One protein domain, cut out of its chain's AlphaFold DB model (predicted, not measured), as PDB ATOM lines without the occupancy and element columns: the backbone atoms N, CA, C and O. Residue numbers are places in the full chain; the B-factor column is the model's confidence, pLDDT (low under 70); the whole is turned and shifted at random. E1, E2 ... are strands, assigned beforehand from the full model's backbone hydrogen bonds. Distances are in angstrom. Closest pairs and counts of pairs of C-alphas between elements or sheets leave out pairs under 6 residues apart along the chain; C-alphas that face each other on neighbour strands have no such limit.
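What this domain is: This is residues 6 to 99 and 145 to 154 of the 297 residues of an uncharacterized protein of Prevotella sp. CAG:1031 (UniProt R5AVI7). Two small, twisted sheets pack face to face as a sandwich with their strands crossed, and the tip of one long bent hairpin, residues 36 to 41, sticks out from it. One sheet is built round the bent strand E1, with E4 on one side and E7 and E8 on the other; the second is the antiparallel sheet E3, E2, E6, whose hairpin E2 and E3 makes that tip. The printed part has 104 residues, with no named helix and eight named strands, E1 to E8 in that order along the chain, and its class is all strand. It is only just compact, close to loose, with a radius of gyration of the C-alphas of 15.4 A and spans of 50 by 34 by 25 A.

How they stand to each other: Begin at E1, residues 6 to 18, which bends by 63 degrees at residue 15. E4, residues 63 to 69, is its antiparallel neighbour on one side; look for N 12 and O 66, 2.8 A apart. On the other side are E8, residues 149 to 153, beside residues 6 to 11, with N 8 and O 151 at 3.0 A, and E7, residues 94 to 97, beside residues 14 to 18, with N 17 and O 94 at 2.9 A; both are antiparallel to E1. E5, residues 75 to 77, meets E1 only at a point, where C-alphas 6 and 76 face each other at 4.8 A. In the other sheet, E2, residues 24 to 37, and E3, residues 40 to 55, form a hairpin with N 27 and O 52 at 2.8 A. E6, residues 81 to 86, is the antiparallel neighbour of E2, with N 28 and O 84 at 2.8 A. The strands of the two sheets stand at 66 degrees, and the closest C-alphas of E3 and E4 are those of Ala 52 and Phe 68, 5.6 A apart. E1 and E6 are apart.

Where its parts are: Find C-alpha 6 at (38.910, 5.293, 30.000); from there E1 runs 32.9 A to C-alpha 18. E2 is 37.0 A long and bends by 52 degrees at residue 34. E3, 40.4 A long, bends by 66 degrees at residue 50 and ends at C-alpha 55 at (25.035, 13.196, 47.378). E4 measures 19.5 A, E5 6.5 A, E6 16.1 A and E7 10.0 A. E8, 12.2 A long, ends at C-alpha 153 at (35.980, 6.113, 26.070).

The domain as a whole: The C-alphas of Ala 38 and Gln 60 are the two farthest apart, at 52.7 A. Residues 100 to 144 are not printed, and C-alphas 99 and 145 are 4.8 A apart across that cut. Of the links that are printed whole, none is long. Confidence is under 70 at residues 58 to 62, 90 to 92, 96 to 99 and 145 to 150; the mean pLDDT of the printed part is 77.7.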
ATOM      1  N   GLY A   6      39.176   4.365  28.908       84.62
ATOM      2  CA  GLY A   6      38.910   5.293  30.000       84.62
ATOM      3  C   GLY A   6      37.479   5.227  30.505       84.62
ATOM      4  O   GLY A   6      36.580   4.803  29.779       84.62
ATOM      5  N   LEU A   7      37.249   5.709  31.726       85.44
ATOM      6  CA  LEU A   7      35.911   5.908  32.290       85.44
ATOM      7  C   LEU A   7      35.706   7.384  32.641       85.44
ATOM      8  O   LEU A   7      36.465   7.932  33.431       85.44
ATOM      9  N   LYS A   8      34.662   8.011  32.081       82.94
ATOM     10  CA  LYS A   8      34.250   9.383  32.442       82.94
ATOM     11  C   LYS A   8      33.246   9.434  33.580       82.94
ATOM     12  O   LYS A   8      33.232  10.371  34.362       82.94
ATOM     13  N   TYR A   9      32.374   8.439  33.647       85.44
ATOM     14  CA  TYR A   9      31.357   8.348  34.680       85.44
ATOM     15  C   TYR A   9      30.934   6.898  34.871       85.44
ATOM     16  O   TYR A   9      31.070   6.060  33.970       85.44
ATOM     17  N   VAL A  10      30.364   6.627  36.040       83.69
ATOM     18  CA  VAL A  10      29.573   5.422  36.288       83.69
ATOM     19  C   VAL A  10      28.172   5.854  36.661       83.69
ATOM     20  O   VAL A  10      27.964   6.638  37.583       83.69
ATOM     21  N   TYR A  11      27.205   5.337  35.925       79.44
ATOM     22  CA  TYR A  11      25.794   5.520  36.192       79.44
ATOM     23  C   TYR A  11      25.232   4.231  36.779       79.44
ATOM     24  O   TYR A  11      25.451   3.156  36.219       79.44
ATOM     25  N   ILE A  12      24.509   4.330  37.888       78.69
ATOM     26  CA  ILE A  12      23.847   3.202  38.543       78.69
ATOM     27  C   ILE A  12      22.382   3.539  38.791       78.69
ATOM     28  O   ILE A  12      22.033   4.696  38.989       78.69
ATOM     29  N   ASN A  13      21.526   2.527  38.841       76.19
ATOM     30  CA  ASN A  13      20.143   2.705  39.269       76.19
ATOM     31  C   ASN A  13      19.943   2.123  40.663       76.19
ATOM     32  O   ASN A  13      20.395   1.013  40.953       76.19
ATOM     33  N   ALA A  14      19.251   2.867  41.515       77.12
ATOM     34  CA  ALA A  14      18.931   2.456  42.870       77.12
ATOM     35  C   ALA A  14      17.489   2.827  43.210       77.12
ATOM     36  O   ALA A  14      16.935   3.781  42.667       77.12
ATOM     37  N   ILE A  15      16.893   2.069  44.129       74.69
ATOM     38  CA  ILE A  15      15.649   2.474  44.774       74.69
ATOM     39  C   ILE A  15      16.006   3.178  46.086       74.69
ATOM     40  O   ILE A  15      16.497   2.524  47.007       74.69
ATOM     41  N   VAL A  16      15.783   4.484  46.172       77.19
ATOM     42  CA  VAL A  16      16.071   5.320  47.343       77.19
ATOM     43  C   VAL A  16      14.754   5.597  48.061       77.19
ATOM     44  O   VAL A  16      13.938   6.374  47.584       77.19
ATOM     45  N   MET A  17      14.531   4.928  49.190       71.06
ATOM     46  CA  MET A  17      13.322   5.119  50.001       71.06
ATOM     47  C   MET A  17      13.531   6.208  51.055       71.06
ATOM     48  O   MET A  17      12.647   7.020  51.305       71.06
ATOM     49  N   GLU A  18      14.708   6.207  51.680       76.19
ATOM     50  CA  GLU A  18      15.138   7.193  52.669       76.19
ATOM     51  C   GLU A  18      16.637   7.442  52.477       76.19
ATOM     52  O   GLU A  18      17.394   6.510  52.184       76.19
ATOM     53  N   ALA A  19      17.057   8.695  52.622       79.19
ATOM     54  CA  ALA A  19      18.456   9.096  52.630       79.19
ATOM     55  C   ALA A  19      18.630  10.201  53.672       79.19
ATOM     56  O   ALA A  19      17.850  11.160  53.701       79.19
ATOM     57  N   GLY A  20      19.630  10.066  54.540       73.25
ATOM     58  CA  GLY A  20      19.978  11.107  55.502       73.25
ATOM     59  C   GLY A  20      20.415  12.409  54.816       73.25
ATOM     60  O   GLY A  20      20.973  12.399  53.723       73.25
ATOM     61  N   GLU A  21      20.227  13.556  55.484       73.75
ATOM     62  CA  GLU A  21      20.597  14.881  54.939       73.75
ATOM     63  C   GLU A  21      22.081  15.002  54.549       73.75
ATOM     64  O   GLU A  21      22.446  15.837  53.724       73.75
ATOM     65  N   ASN A  22      22.942  14.162  55.132       73.19
ATOM     66  CA  ASN A  22      24.385  14.146  54.888       73.19
ATOM     67  C   ASN A  22      24.868  12.881  54.167       73.19
ATOM     68  O   ASN A  22      26.077  12.634  54.122       73.19
ATOM     69  N   SER A  23      23.956  12.070  53.630       77.81
ATOM     70  CA  SER A  23      24.313  10.808  52.992       77.81
ATOM     71  C   SER A  23      25.052  11.050  51.683       77.81
ATOM     72  O   SER A  23      24.568  11.714  50.763       77.81
ATOM     73  N   LYS A  24      26.273  10.516  51.619       85.31
ATOM     74  CA  LYS A  24      27.189  10.675  50.490       85.31
ATOM     75  C   LYS A  24      27.692   9.312  50.067       85.31
ATOM     76  O   LYS A  24      28.470   8.686  50.785       85.31
ATOM     77  N   LEU A  25      27.302   8.877  48.875       86.44
ATOM     78  CA  LEU A  25      27.901   7.682  48.307       86.44
ATOM     79  C   LEU A  25      29.303   7.983  47.812       86.44
ATOM     80  O   LEU A  25      29.563   9.035  47.225       86.44
ATOM     81  N   LYS A  26      30.177   6.997  47.979       90.00
ATOM     82  CA  LYS A  26      31.494   6.946  47.359       90.00
ATOM     83  C   LYS A  26      31.545   5.763  46.397       90.00
ATOM     84  O   LYS A  26      31.382   4.621  46.825       90.00
ATOM     85  N   LEU A  27      31.823   6.044  45.130       88.81
ATOM     86  CA  LEU A  27      32.294   5.075  44.150       88.81
ATOM     87  C   LEU A  27      33.814   4.956  44.251       88.81
ATOM     88  O   LEU A  27      34.514   5.968  44.300       88.81
ATOM     89  N   SER A  28      34.312   3.725  44.227       90.00
ATOM     90  CA  SER A  28      35.731   3.402  44.071       90.00
ATOM     91  C   SER A  28      35.872   2.403  42.921       90.00
ATOM     92  O   SER A  28      35.220   1.360  42.932       90.00
ATOM     93  N   ILE A  29      36.671   2.734  41.909       88.62
ATOM     94  CA  ILE A  29      37.078   1.804  40.852       88.62
ATOM     95  C   ILE A  29      38.366   1.148  41.320       88.62
ATOM     96  O   ILE A  29      39.358   1.846  41.508       88.62
ATOM     97  N   CYS A  30      38.359  -0.166  41.503       88.38
ATOM     98  CA  CYS A  30      39.516  -0.917  41.979       88.38
ATOM     99  C   CYS A  30      39.918  -1.985  40.966       88.38
ATOM    100  O   CYS A  30      39.068  -2.499  40.232       88.38
ATOM    101  N   LYS A  31      41.197  -2.361  40.954       87.25
ATOM    102  CA  LYS A  31      41.647  -3.538  40.206       87.25
ATOM    103  C   LYS A  31      40.965  -4.798  40.737       87.25
ATOM    104  O   LYS A  31      40.789  -4.960  41.944       87.25
ATOM    105  N   TRP A  32      40.580  -5.682  39.827       85.06
ATOM    106  CA  TRP A  32      40.149  -7.032  40.158       85.06
ATOM    107  C   TRP A  32      41.318  -7.973  39.899       85.06
ATOM    108  O   TRP A  32      41.664  -8.246  38.747       85.06
ATOM    109  N   GLU A  33      41.966  -8.397  40.979       84.06
ATOM    110  CA  GLU A  33      43.217  -9.147  40.926       84.06
ATOM    111  C   GLU A  33      42.989 -10.615  41.285       84.06
ATOM    112  O   GLU A  33      42.044 -10.968  41.994       84.06
ATOM    113  N   THR A  34      43.871 -11.471  40.774       83.81
ATOM    114  CA  THR A  34      43.859 -12.910  41.032       83.81
ATOM    115  C   THR A  34      45.225 -13.326  41.566       83.81
ATOM    116  O   THR A  34      46.247 -13.020  40.954       83.81
ATOM    117  N   GLU A  35      45.244 -14.061  42.674       86.38
ATOM    118  CA  GLU A  35      46.435 -14.692  43.249       86.38
ATOM    119  C   GLU A  35      46.232 -16.212  43.326       86.38
ATOM    120  O   GLU A  35      45.129 -16.692  43.580       86.38
ATOM    121  N   GLU A  36      47.290 -16.990  43.099       87.88
ATOM    122  CA  GLU A  36      47.262 -18.443  43.273       87.88
ATOM    123  C   GLU A  36      47.960 -18.829  44.581       87.88
ATOM    124  O   GLU A  36      49.173 -18.666  44.722       87.88
ATOM    125  N   ILE A  37      47.202 -19.386  45.529       80.12
ATOM    126  CA  ILE A  37      47.728 -19.879  46.806       80.12
ATOM    127  C   ILE A  37      47.475 -21.384  46.863       80.12
ATOM    128  O   ILE A  37      46.336 -21.842  46.816       80.12
ATOM    129  N   ALA A  38      48.553 -22.169  46.953       81.69
ATOM    130  CA  ALA A  38      48.496 -23.632  47.027       81.69
ATOM    131  C   ALA A  38      47.684 -24.304  45.889       81.69
ATOM    132  O   ALA A  38      47.003 -25.304  46.116       81.69
ATOM    133  N   GLY A  39      47.763 -23.770  44.663       80.25
ATOM    134  CA  GLY A  39      47.062 -24.310  43.488       80.25
ATOM    135  C   GLY A  39      45.583 -23.919  43.387       80.25
ATOM    136  O   GLY A  39      44.877 -24.426  42.516       80.25
ATOM    137  N   VAL A  40      45.104 -23.037  44.269       77.44
ATOM    138  CA  VAL A  40      43.747 -22.481  44.243       77.44
ATOM    139  C   VAL A  40      43.832 -21.006  43.860       77.44
ATOM    140  O   VAL A  40      44.615 -20.257  44.442       77.44
ATOM    141  N   GLN A  41      43.030 -20.589  42.877       75.50
ATOM    142  CA  GLN A  41      42.922 -19.181  42.494       75.50
ATOM    143  C   GLN A  41      41.967 -18.439  43.428       75.50
ATOM    144  O   GLN A  41      40.807 -18.824  43.587       75.50
ATOM    145  N   TYR A  42      42.456 -17.345  43.996       73.75
ATOM    146  CA  TYR A  42      41.714 -16.413  44.826       73.75
ATOM    147  C   TYR A  42      41.598 -15.092  44.084       73.75
ATOM    148  O   TYR A  42      42.594 -14.563  43.599       73.75
ATOM    149  N   ASN A  43      40.385 -14.554  44.002       78.25
ATOM    150  CA  ASN A  43      40.180 -13.212  43.481       78.25
ATOM    151  C   ASN A  43      39.966 -12.238  44.636       78.25
ATOM    152  O   ASN A  43      39.278 -12.576  45.602       78.25
ATOM    153  N   TYR A  44      40.521 -11.037  44.523       80.56
ATOM    154  CA  TYR A  44      40.389 -10.001  45.537       80.56
ATOM    155  C   TYR A  44      40.337  -8.603  44.913       80.56
ATOM    156  O   TYR A  44      40.691  -8.375  43.754       80.56
ATOM    157  N   VAL A  45      39.850  -7.649  45.707       81.06
ATOM    158  CA  VAL A  45      39.855  -6.227  45.353       81.06
ATOM    159  C   VAL A  45      41.262  -5.681  45.593       81.06
ATOM    160  O   VAL A  45      41.693  -5.591  46.742       81.06
ATOM    161  N   GLY A  46      41.956  -5.322  44.516       85.69
ATOM    162  CA  GLY A  46      43.277  -4.703  44.560       85.69
ATOM    163  C   GLY A  46      43.218  -3.180  44.701       85.69
ATOM    164  O   GLY A  46      42.265  -2.612  45.243       85.69
ATOM    165  N   ASP A  47      44.249  -2.517  44.180       87.50
ATOM    166  CA  ASP A  47      44.431  -1.069  44.308       87.50
ATOM    167  C   ASP A  47      43.257  -0.248  43.750       87.50
ATOM    168  O   ASP A  47      42.700  -0.538  42.685       87.50
ATOM    169  N   GLU A  48      42.924   0.832  44.462       89.62
ATOM    170  CA  GLU A  48      41.970   1.853  44.028       89.62
ATOM    171  C   GLU A  48      42.591   2.709  42.911       89.62
ATOM    172  O   GLU A  48      43.631   3.343  43.092       89.62
ATOM    173  N   LEU A  49      41.937   2.727  41.751       88.69
ATOM    174  CA  LEU A  49      42.346   3.466  40.557       88.69
ATOM    175  C   LEU A  49      41.722   4.861  40.496       88.69
ATOM    176  O   LEU A  49      42.368   5.813  40.065       88.69
ATOM    177  N   ALA A  50      40.454   4.981  40.888       89.56
ATOM    178  CA  ALA A  50      39.725   6.242  40.854       89.56
ATOM    179  C   ALA A  50      38.569   6.247  41.848       89.56
ATOM    180  O   ALA A  50      37.999   5.202  42.169       89.56
ATOM    181  N   THR A  51      38.182   7.441  42.289       91.88
ATOM    182  CA  THR A  51      37.040   7.625  43.185       91.88
ATOM    183  C   THR A  51      36.171   8.776  42.748       91.88
ATOM    184  O   THR A  51      36.670   9.777  42.246       91.88
ATOM    185  N   ALA A  52      34.884   8.664  43.039       91.25
ATOM    186  CA  ALA A  52      33.931   9.748  42.893       91.25
ATOM    187  C   ALA A  52      32.954   9.717  44.062       91.25
ATOM    188  O   ALA A  52      32.617   8.649  44.577       91.25
ATOM    189  N   THR A  53      32.471  10.881  44.477       91.00
ATOM    190  CA  THR A  53      31.427  10.982  45.498       91.00
ATOM    191  C   THR A  53      30.220  11.701  44.946       91.00
ATOM    192  O   THR A  53      30.369  12.636  44.165       91.00
ATOM    193  N   THR A  54      29.036  11.312  45.395       88.81
ATOM    194  CA  THR A  54      27.796  11.998  45.044       88.81
ATOM    195  C   THR A  54      26.854  12.019  46.240       88.81
ATOM    196  O   THR A  54      26.852  11.096  47.061       88.81
ATOM    197  N   SER A  55      26.090  13.099  46.371       83.81
ATOM    198  CA  SER A  55      25.035  13.196  47.378       83.81
ATOM    199  C   SER A  55      23.797  12.462  46.876       83.81
ATOM    200  O   SER A  55      23.482  12.531  45.689       83.81
ATOM    201  N   ILE A  56      23.080  11.789  47.776       77.38
ATOM    202  CA  ILE A  56      21.747  11.265  47.465       77.38
ATOM    203  C   ILE A  56      20.714  12.090  48.211       77.38
ATOM    204  O   ILE A  56      20.889  12.414  49.383       77.38
ATOM    205  N   HIS A  57      19.605  12.362  47.538       71.88
ATOM    206  CA  HIS A  57      18.428  12.937  48.154       71.88
ATOM    207  C   HIS A  57      17.257  11.984  47.940       71.88
ATOM    208  O   HIS A  57      17.057  11.492  46.833       71.88
ATOM    209  N   ALA A  58      16.493  11.705  48.996       65.44
ATOM    210  CA  ALA A  58      15.220  11.017  48.834       65.44
ATOM    211  C   ALA A  58      14.252  11.962  48.107       65.44
ATOM    212  O   ALA A  58      13.992  13.074  48.573       65.44
ATOM    213  N   ASP A  59      13.755  11.543  46.950       62.19
ATOM    214  CA  ASP A  59      12.697  12.216  46.203       62.19
ATOM    215  C   ASP A  59      11.381  11.427  46.330       62.19
ATOM    216  O   ASP A  59      11.313  10.376  46.965       62.19
ATOM    217  N   GLN A  60      10.284  11.963  45.786       54.88
ATOM    218  CA  GLN A  60       8.984  11.278  45.832       54.88
ATOM    219  C   GLN A  60       8.911  10.070  44.876       54.88
ATOM    220  O   GLN A  60       8.020   9.230  45.024       54.88
ATOM    221  N   GLU A  61       9.832   9.966  43.913       57.28
ATOM    222  CA  GLU A  61       9.942   8.849  42.976       57.28
ATOM    223  C   GLU A  61      11.094   7.933  43.391       57.28
ATOM    224  O   GLU A  61      12.218   8.089  42.944       57.28
ATOM    225  N   ASN A  62      10.798   6.908  44.195       67.31
ATOM    226  CA  ASN A  62      11.817   6.040  44.799       67.31
ATOM    227  C   ASN A  62      12.837   5.412  43.825       67.31
ATOM    228  O   ASN A  62      13.780   4.809  44.307       67.31
ATOM    229  N   TYR A  63      12.669   5.454  42.499       72.25
ATOM    230  CA  TYR A  63      13.640   4.936  41.530       72.25
ATOM    231  C   TYR A  63      14.515   6.070  40.986       72.25
ATOM    232  O   TYR A  63      14.029   6.936  40.264       72.25
ATOM    233  N   GLN A  64      15.820   6.015  41.258       75.56
ATOM    234  CA  GLN A  64      16.759   7.066  40.881       75.56
ATOM    235  C   GLN A  64      17.962   6.527  40.107       75.56
ATOM    236  O   GLN A  64      18.541   5.487  40.434       75.56
ATOM    237  N   GLY A  65      18.372   7.302  39.105       77.75
ATOM    238  CA  GLY A  65      19.657   7.160  38.441       77.75
ATOM    239  C   GLY A  65      20.725   7.978  39.157       77.75
ATOM    240  O   GLY A  65      20.676   9.203  39.137       77.75
ATOM    241  N   ILE A  66      21.704   7.313  39.756       82.81
ATOM    242  CA  ILE A  66      22.817   7.934  40.471       82.81
ATOM    243  C   ILE A  66      24.032   7.952  39.542       82.81
ATOM    244  O   ILE A  66      24.515   6.904  39.109       82.81
ATOM    245  N   MET A  67      24.534   9.148  39.243       86.12
ATOM    246  CA  MET A  67      25.745   9.336  38.450       86.12
ATOM    247  C   MET A  67      26.926   9.687  39.355       86.12
ATOM    248  O   MET A  67      26.847  10.589  40.188       86.12
ATOM    249  N   PHE A  68      28.029   8.985  39.141       89.31
ATOM    250  CA  PHE A  68      29.337   9.290  39.695       89.31
ATOM    251  C   PHE A  68      30.205   9.864  38.585       89.31
ATOM    252  O   PHE A  68      30.520   9.160  37.623       89.31
ATOM    253  N   ASP A  69      30.565  11.134  38.719       89.81
ATOM    254  CA  ASP A  69      31.437  11.831  37.781       89.81
ATOM    255  C   ASP A  69      32.907  11.524  38.099       89.81
ATOM    256  O   ASP A  69      33.369  11.753  39.216       89.81
ATOM    257  N   LEU A  70      33.627  10.973  37.122       88.81
ATOM    258  CA  LEU A  70      35.055  10.653  37.196       88.81
ATOM    259  C   LEU A  70      35.897  11.612  36.337       88.81
ATOM    260  O   LEU A  70      37.088  11.378  36.161       88.81
ATOM    261  N   SER A  71      35.316  12.692  35.806       81.62
ATOM    262  CA  SER A  71      36.000  13.608  34.878       81.62
ATOM    263  C   SER A  71      37.256  14.251  35.475       81.62
ATOM    264  O   SER A  71      38.194  14.565  34.745       81.62
ATOM    265  N   ASP A  72      37.317  14.400  36.801       80.94
ATOM    266  CA  ASP A  72      38.490  14.934  37.506       80.94
ATOM    267  C   ASP A  72      39.587  13.898  37.779       80.94
ATOM    268  O   ASP A  72      40.711  14.260  38.133       80.94
ATOM    269  N   MET A  73      39.292  12.615  37.572       85.12
ATOM    270  CA  MET A  73      40.234  11.506  37.694       85.12
ATOM    271  C   MET A  73      40.208  10.666  36.411       85.12
ATOM    272  O   MET A  73      39.607   9.587  36.402       85.12
ATOM    273  N   PRO A  74      40.855  11.124  35.320       83.31
ATOM    274  CA  PRO A  74      40.962  10.339  34.102       83.31
ATOM    275  C   PRO A  74      41.686   9.028  34.397       83.31
ATOM    276  O   PRO A  74      42.901   8.980  34.582       83.31
ATOM    277  N   VAL A  75      40.904   7.955  34.463       82.50
ATOM    278  CA  VAL A  75      41.386   6.608  34.749       82.50
ATOM    279  C   VAL A  75      41.652   5.869  33.447       82.50
ATOM    280  O   VAL A  75      40.923   6.038  32.469       82.50
ATOM    281  N   THR A  76      42.687   5.036  33.443       86.00
ATOM    282  CA  THR A  76      42.960   4.084  32.365       86.00
ATOM    283  C   THR A  76      42.723   2.678  32.888       86.00
ATOM    284  O   THR A  76      43.255   2.301  33.929       86.00
ATOM    285  N   ILE A  77      41.901   1.919  32.172       82.94
ATOM    286  CA  ILE A  77      41.536   0.544  32.482       82.94
ATOM    287  C   ILE A  77      42.192  -0.360  31.445       82.94
ATOM    288  O   ILE A  77      41.804  -0.382  30.276       82.94
ATOM    289  N   ASP A  78      43.205  -1.094  31.880       84.75
ATOM    290  CA  ASP A  78      43.984  -2.050  31.085       84.75
ATOM    291  C   ASP A  78      43.843  -3.498  31.590       84.75
ATOM    292  O   ASP A  78      44.369  -4.439  30.994       84.75
ATOM    293  N   SER A  79      43.102  -3.672  32.681       80.56
ATOM    294  CA  SER A  79      42.904  -4.905  33.432       80.56
ATOM    295  C   SER A  79      41.454  -4.984  33.930       80.56
ATOM    296  O   SER A  79      40.745  -3.973  33.919       80.56
ATOM    297  N   PRO A  80      40.959  -6.172  34.324       80.38
ATOM    298  CA  PRO A  80      39.650  -6.290  34.958       80.38
ATOM    299  C   PRO A  80      39.541  -5.389  36.194       80.38
ATOM    300  O   PRO A  80      40.473  -5.287  36.991       80.38
ATOM    301  N   VAL A  81      38.386  -4.750  36.365       81.06
ATOM    302  CA  VAL A  81      38.116  -3.840  37.485       81.06
ATOM    303  C   VAL A  81      36.769  -4.132  38.123       81.06
ATOM    304  O   VAL A  81      35.868  -4.684  37.491       81.06
ATOM    305  N   ILE A  82      36.626  -3.713  39.375       80.44
ATOM    306  CA  ILE A  82      35.385  -3.754  40.140       80.44
ATOM    307  C   ILE A  82      35.003  -2.342  40.589       80.44
ATOM    308  O   ILE A  82      35.851  -1.541  40.979       80.44
ATOM    309  N   ALA A  83      33.710  -2.036  40.521       80.00
ATOM    310  CA  ALA A  83      33.139  -0.792  41.016       80.00
ATOM    311  C   ALA A  83      32.531  -1.036  42.404       80.00
ATOM    312  O   ALA A  83      31.578  -1.805  42.541       80.00
ATOM    313  N   LEU A  84      33.075  -0.388  43.431       79.81
ATOM    314  CA  LEU A  84      32.598  -0.484  44.808       79.81
ATOM    315  C   LEU A  84      31.836   0.775  45.197       79.81
ATOM    316  O   LEU A  84      32.371   1.879  45.120       79.81
ATOM    317  N   ILE A  85      30.604   0.598  45.667       80.31
ATOM    318  CA  ILE A  85      29.783   1.682  46.207       80.31
ATOM    319  C   ILE A  85      29.741   1.542  47.724       80.31
ATOM    320  O   ILE A  85      29.352   0.509  48.267       80.31
ATOM    321  N   THR A  86      30.159   2.595  48.414       79.25
ATOM    322  CA  THR A  86      30.220   2.680  49.877       79.25
ATOM    323  C   THR A  86      29.674   4.032  50.342       79.25
ATOM    324  O   THR A  86      29.143   4.795  49.535       79.25
ATOM    325  N   GLY A  87      29.783   4.344  51.635       74.81
ATOM    326  CA  GLY A  87      29.408   5.660  52.171       74.81
ATOM    327  C   GLY A  87      27.940   5.809  52.581       74.81
ATOM    328  O   GLY A  87      27.536   6.893  52.984       74.81
ATOM    329  N   PHE A  88      27.157   4.729  52.540       75.69
ATOM    330  CA  PHE A  88      25.797   4.719  53.081       75.69
ATOM    331  C   PHE A  88      25.800   4.734  54.622       75.69
ATOM    332  O   PHE A  88      26.547   3.986  55.267       75.69
ATOM    333  N   ASP A  89      24.932   5.548  55.224       70.12
ATOM    334  CA  ASP A  89      24.634   5.527  56.652       70.12
ATOM    335  C   ASP A  89      23.645   4.401  56.961       70.12
ATOM    336  O   ASP A  89      22.444   4.497  56.732       70.12
ATOM    337  N   ARG A  90      24.148   3.331  57.579       65.69
ATOM    338  CA  ARG A  90      23.354   2.150  57.946       65.69
ATOM    339  C   ARG A  90      22.149   2.434  58.851       65.69
ATOM    340  O   ARG A  90      21.322   1.541  59.014       65.69
ATOM    341  N   LYS A  91      22.083   3.594  59.510       65.88
ATOM    342  CA  LYS A  91      20.979   3.945  60.413       65.88
ATOM    343  C   LYS A  91      19.845   4.685  59.720       65.88
ATOM    344  O   LYS A  91      18.723   4.603  60.206       65.88
ATOM    345  N   THR A  92      20.149   5.433  58.665       69.50
ATOM    346  CA  THR A  92      19.214   6.392  58.058       69.50
ATOM    347  C   THR A  92      18.992   6.144  56.572       69.50
ATOM    348  O   THR A  92      17.939   6.497  56.051       69.50
ATOM    349  N   ASP A  93      19.931   5.488  55.893       71.44
ATOM    350  CA  ASP A  93      19.813   5.212  54.472       71.44
ATOM    351  C   ASP A  93      19.044   3.923  54.220       71.44
ATOM    352  O   ASP A  93      19.477   2.817  54.563       71.44
ATOM    353  N   TRP A  94      17.927   4.063  53.515       71.75
ATOM    354  CA  TRP A  94      17.178   2.953  52.955       71.75
ATOM    355  C   TRP A  94      17.299   2.956  51.434       71.75
ATOM    356  O   TRP A  94      16.364   3.265  50.692       71.75
ATOM    357  N   ILE A  95      18.493   2.588  50.978       72.06
ATOM    358  CA  ILE A  95      18.854   2.513  49.563       72.06
ATOM    359  C   ILE A  95      18.946   1.045  49.159       72.06
ATOM    360  O   ILE A  95      19.583   0.231  49.829       72.06
ATOM    361  N   ARG A  96      18.319   0.689  48.040       69.81
ATOM    362  CA  ARG A  96      18.385  -0.652  47.459       69.81
ATOM    363  C   ARG A  96      19.050  -0.566  46.098       69.81
ATOM    364  O   ARG A  96      18.440  -0.114  45.130       69.81
ATOM    365  N   PHE A  97      20.291  -1.030  46.028       69.00
ATOM    366  CA  PHE A  97      20.935  -1.295  44.750       69.00
ATOM    367  C   PHE A  97      20.317  -2.532  44.131       69.00
ATOM    368  O   PHE A  97      19.984  -3.507  44.807       69.00
ATOM    369  N   ILE A  98      20.116  -2.446  42.833       64.12
ATOM    370  CA  ILE A  98      19.488  -3.500  42.068       64.12
ATOM    371  C   ILE A  98      20.602  -4.488  41.601       64.12
ATOM    372  O   ILE A  98      21.760  -4.109  41.493       64.12
ATOM    373  N   TYR A  99      20.340  -5.776  41.376       61.25
ATOM    374  CA  TYR A  99      21.411  -6.755  41.086       61.25
ATOM    375  C   TYR A  99      21.157  -7.485  39.766       61.25
ATOM    376  O   TYR A  99      20.013  -7.773  39.426       61.25
ATOM    377  N   GLY A 145      16.942  -5.508  37.921       39.75
ATOM    378  CA  GLY A 145      18.390  -5.358  37.662       39.75
ATOM    379  C   GLY A 145      18.965  -3.946  37.858       39.75
ATOM    380  O   GLY A 145      18.228  -2.969  37.773       39.75
ATOM    381  N   VAL A 146      20.278  -3.814  38.110       41.50
ATOM    382  CA  VAL A 146      20.967  -2.522  37.917       41.50
ATOM    383  C   VAL A 146      21.199  -2.356  36.424       41.50
ATOM    384  O   VAL A 146      21.941  -3.121  35.809       41.50
ATOM    385  N   LEU A 147      20.596  -1.322  35.843       42.25
ATOM    386  CA  LEU A 147      21.129  -0.720  34.632       42.25
ATOM    387  C   LEU A 147      22.360   0.096  35.060       42.25
ATOM    388  O   LEU A 147      22.224   1.166  35.652       42.25
ATOM    389  N   MET A 148      23.548  -0.469  34.843       57.53
ATOM    390  CA  MET A 148      24.833   0.192  35.067       57.53
ATOM    391  C   MET A 148      25.347   0.685  33.721       57.53
ATOM    392  O   MET A 148      25.545  -0.108  32.802       57.53
ATOM    393  N   GLY A 149      25.520   1.995  33.591       55.53
ATOM    394  CA  GLY A 149      26.128   2.612  32.422       55.53
ATOM    395  C   GLY A 149      27.567   2.985  32.737       55.53
ATOM    396  O   GLY A 149      27.807   3.771  33.651       55.53
ATOM    397  N   PHE A 150      28.520   2.454  31.977       67.12
ATOM    398  CA  PHE A 150      29.891   2.950  31.998       67.12
ATOM    399  C   PHE A 150      30.061   3.962  30.871       67.12
ATOM    400  O   PHE A 150      29.841   3.633  29.704       67.12
ATOM    401  N   GLY A 151      30.488   5.177  31.209       71.38
ATOM    402  CA  GLY A 151      30.932   6.169  30.235       71.38
ATOM    403  C   GLY A 151      32.307   5.811  29.680       71.38
ATOM    404  O   GLY A 151      33.271   6.533  29.937       71.38
ATOM    405  N   ALA A 152      32.411   4.668  28.994       77.44
ATOM    406  CA  ALA A 152      33.662   4.183  28.428       77.44
ATOM    407  C   ALA A 152      34.091   5.042  27.232       77.44
ATOM    408  O   ALA A 152      33.277   5.419  26.389       77.44
ATOM    409  N   CYS A 153      35.381   5.331  27.147       79.12
ATOM    410  CA  CYS A 153      35.980   6.113  26.070       79.12
ATOM    411  C   CYS A 153      37.326   5.513  25.669       79.12
ATOM    412  O   CYS A 153      37.959   4.800  26.443       79.12
ATOM    413  N   TYR A 154      37.735   5.764  24.433       84.06
ATOM    414  CA  TYR A 154      38.898   5.127  23.814       84.06
ATOM    415  C   TYR A 154      39.793   6.184  23.187       84.06
ATOM    416  O   TYR A 154      40.146   6.084  22.012       84.06
TER     417      TYR A 154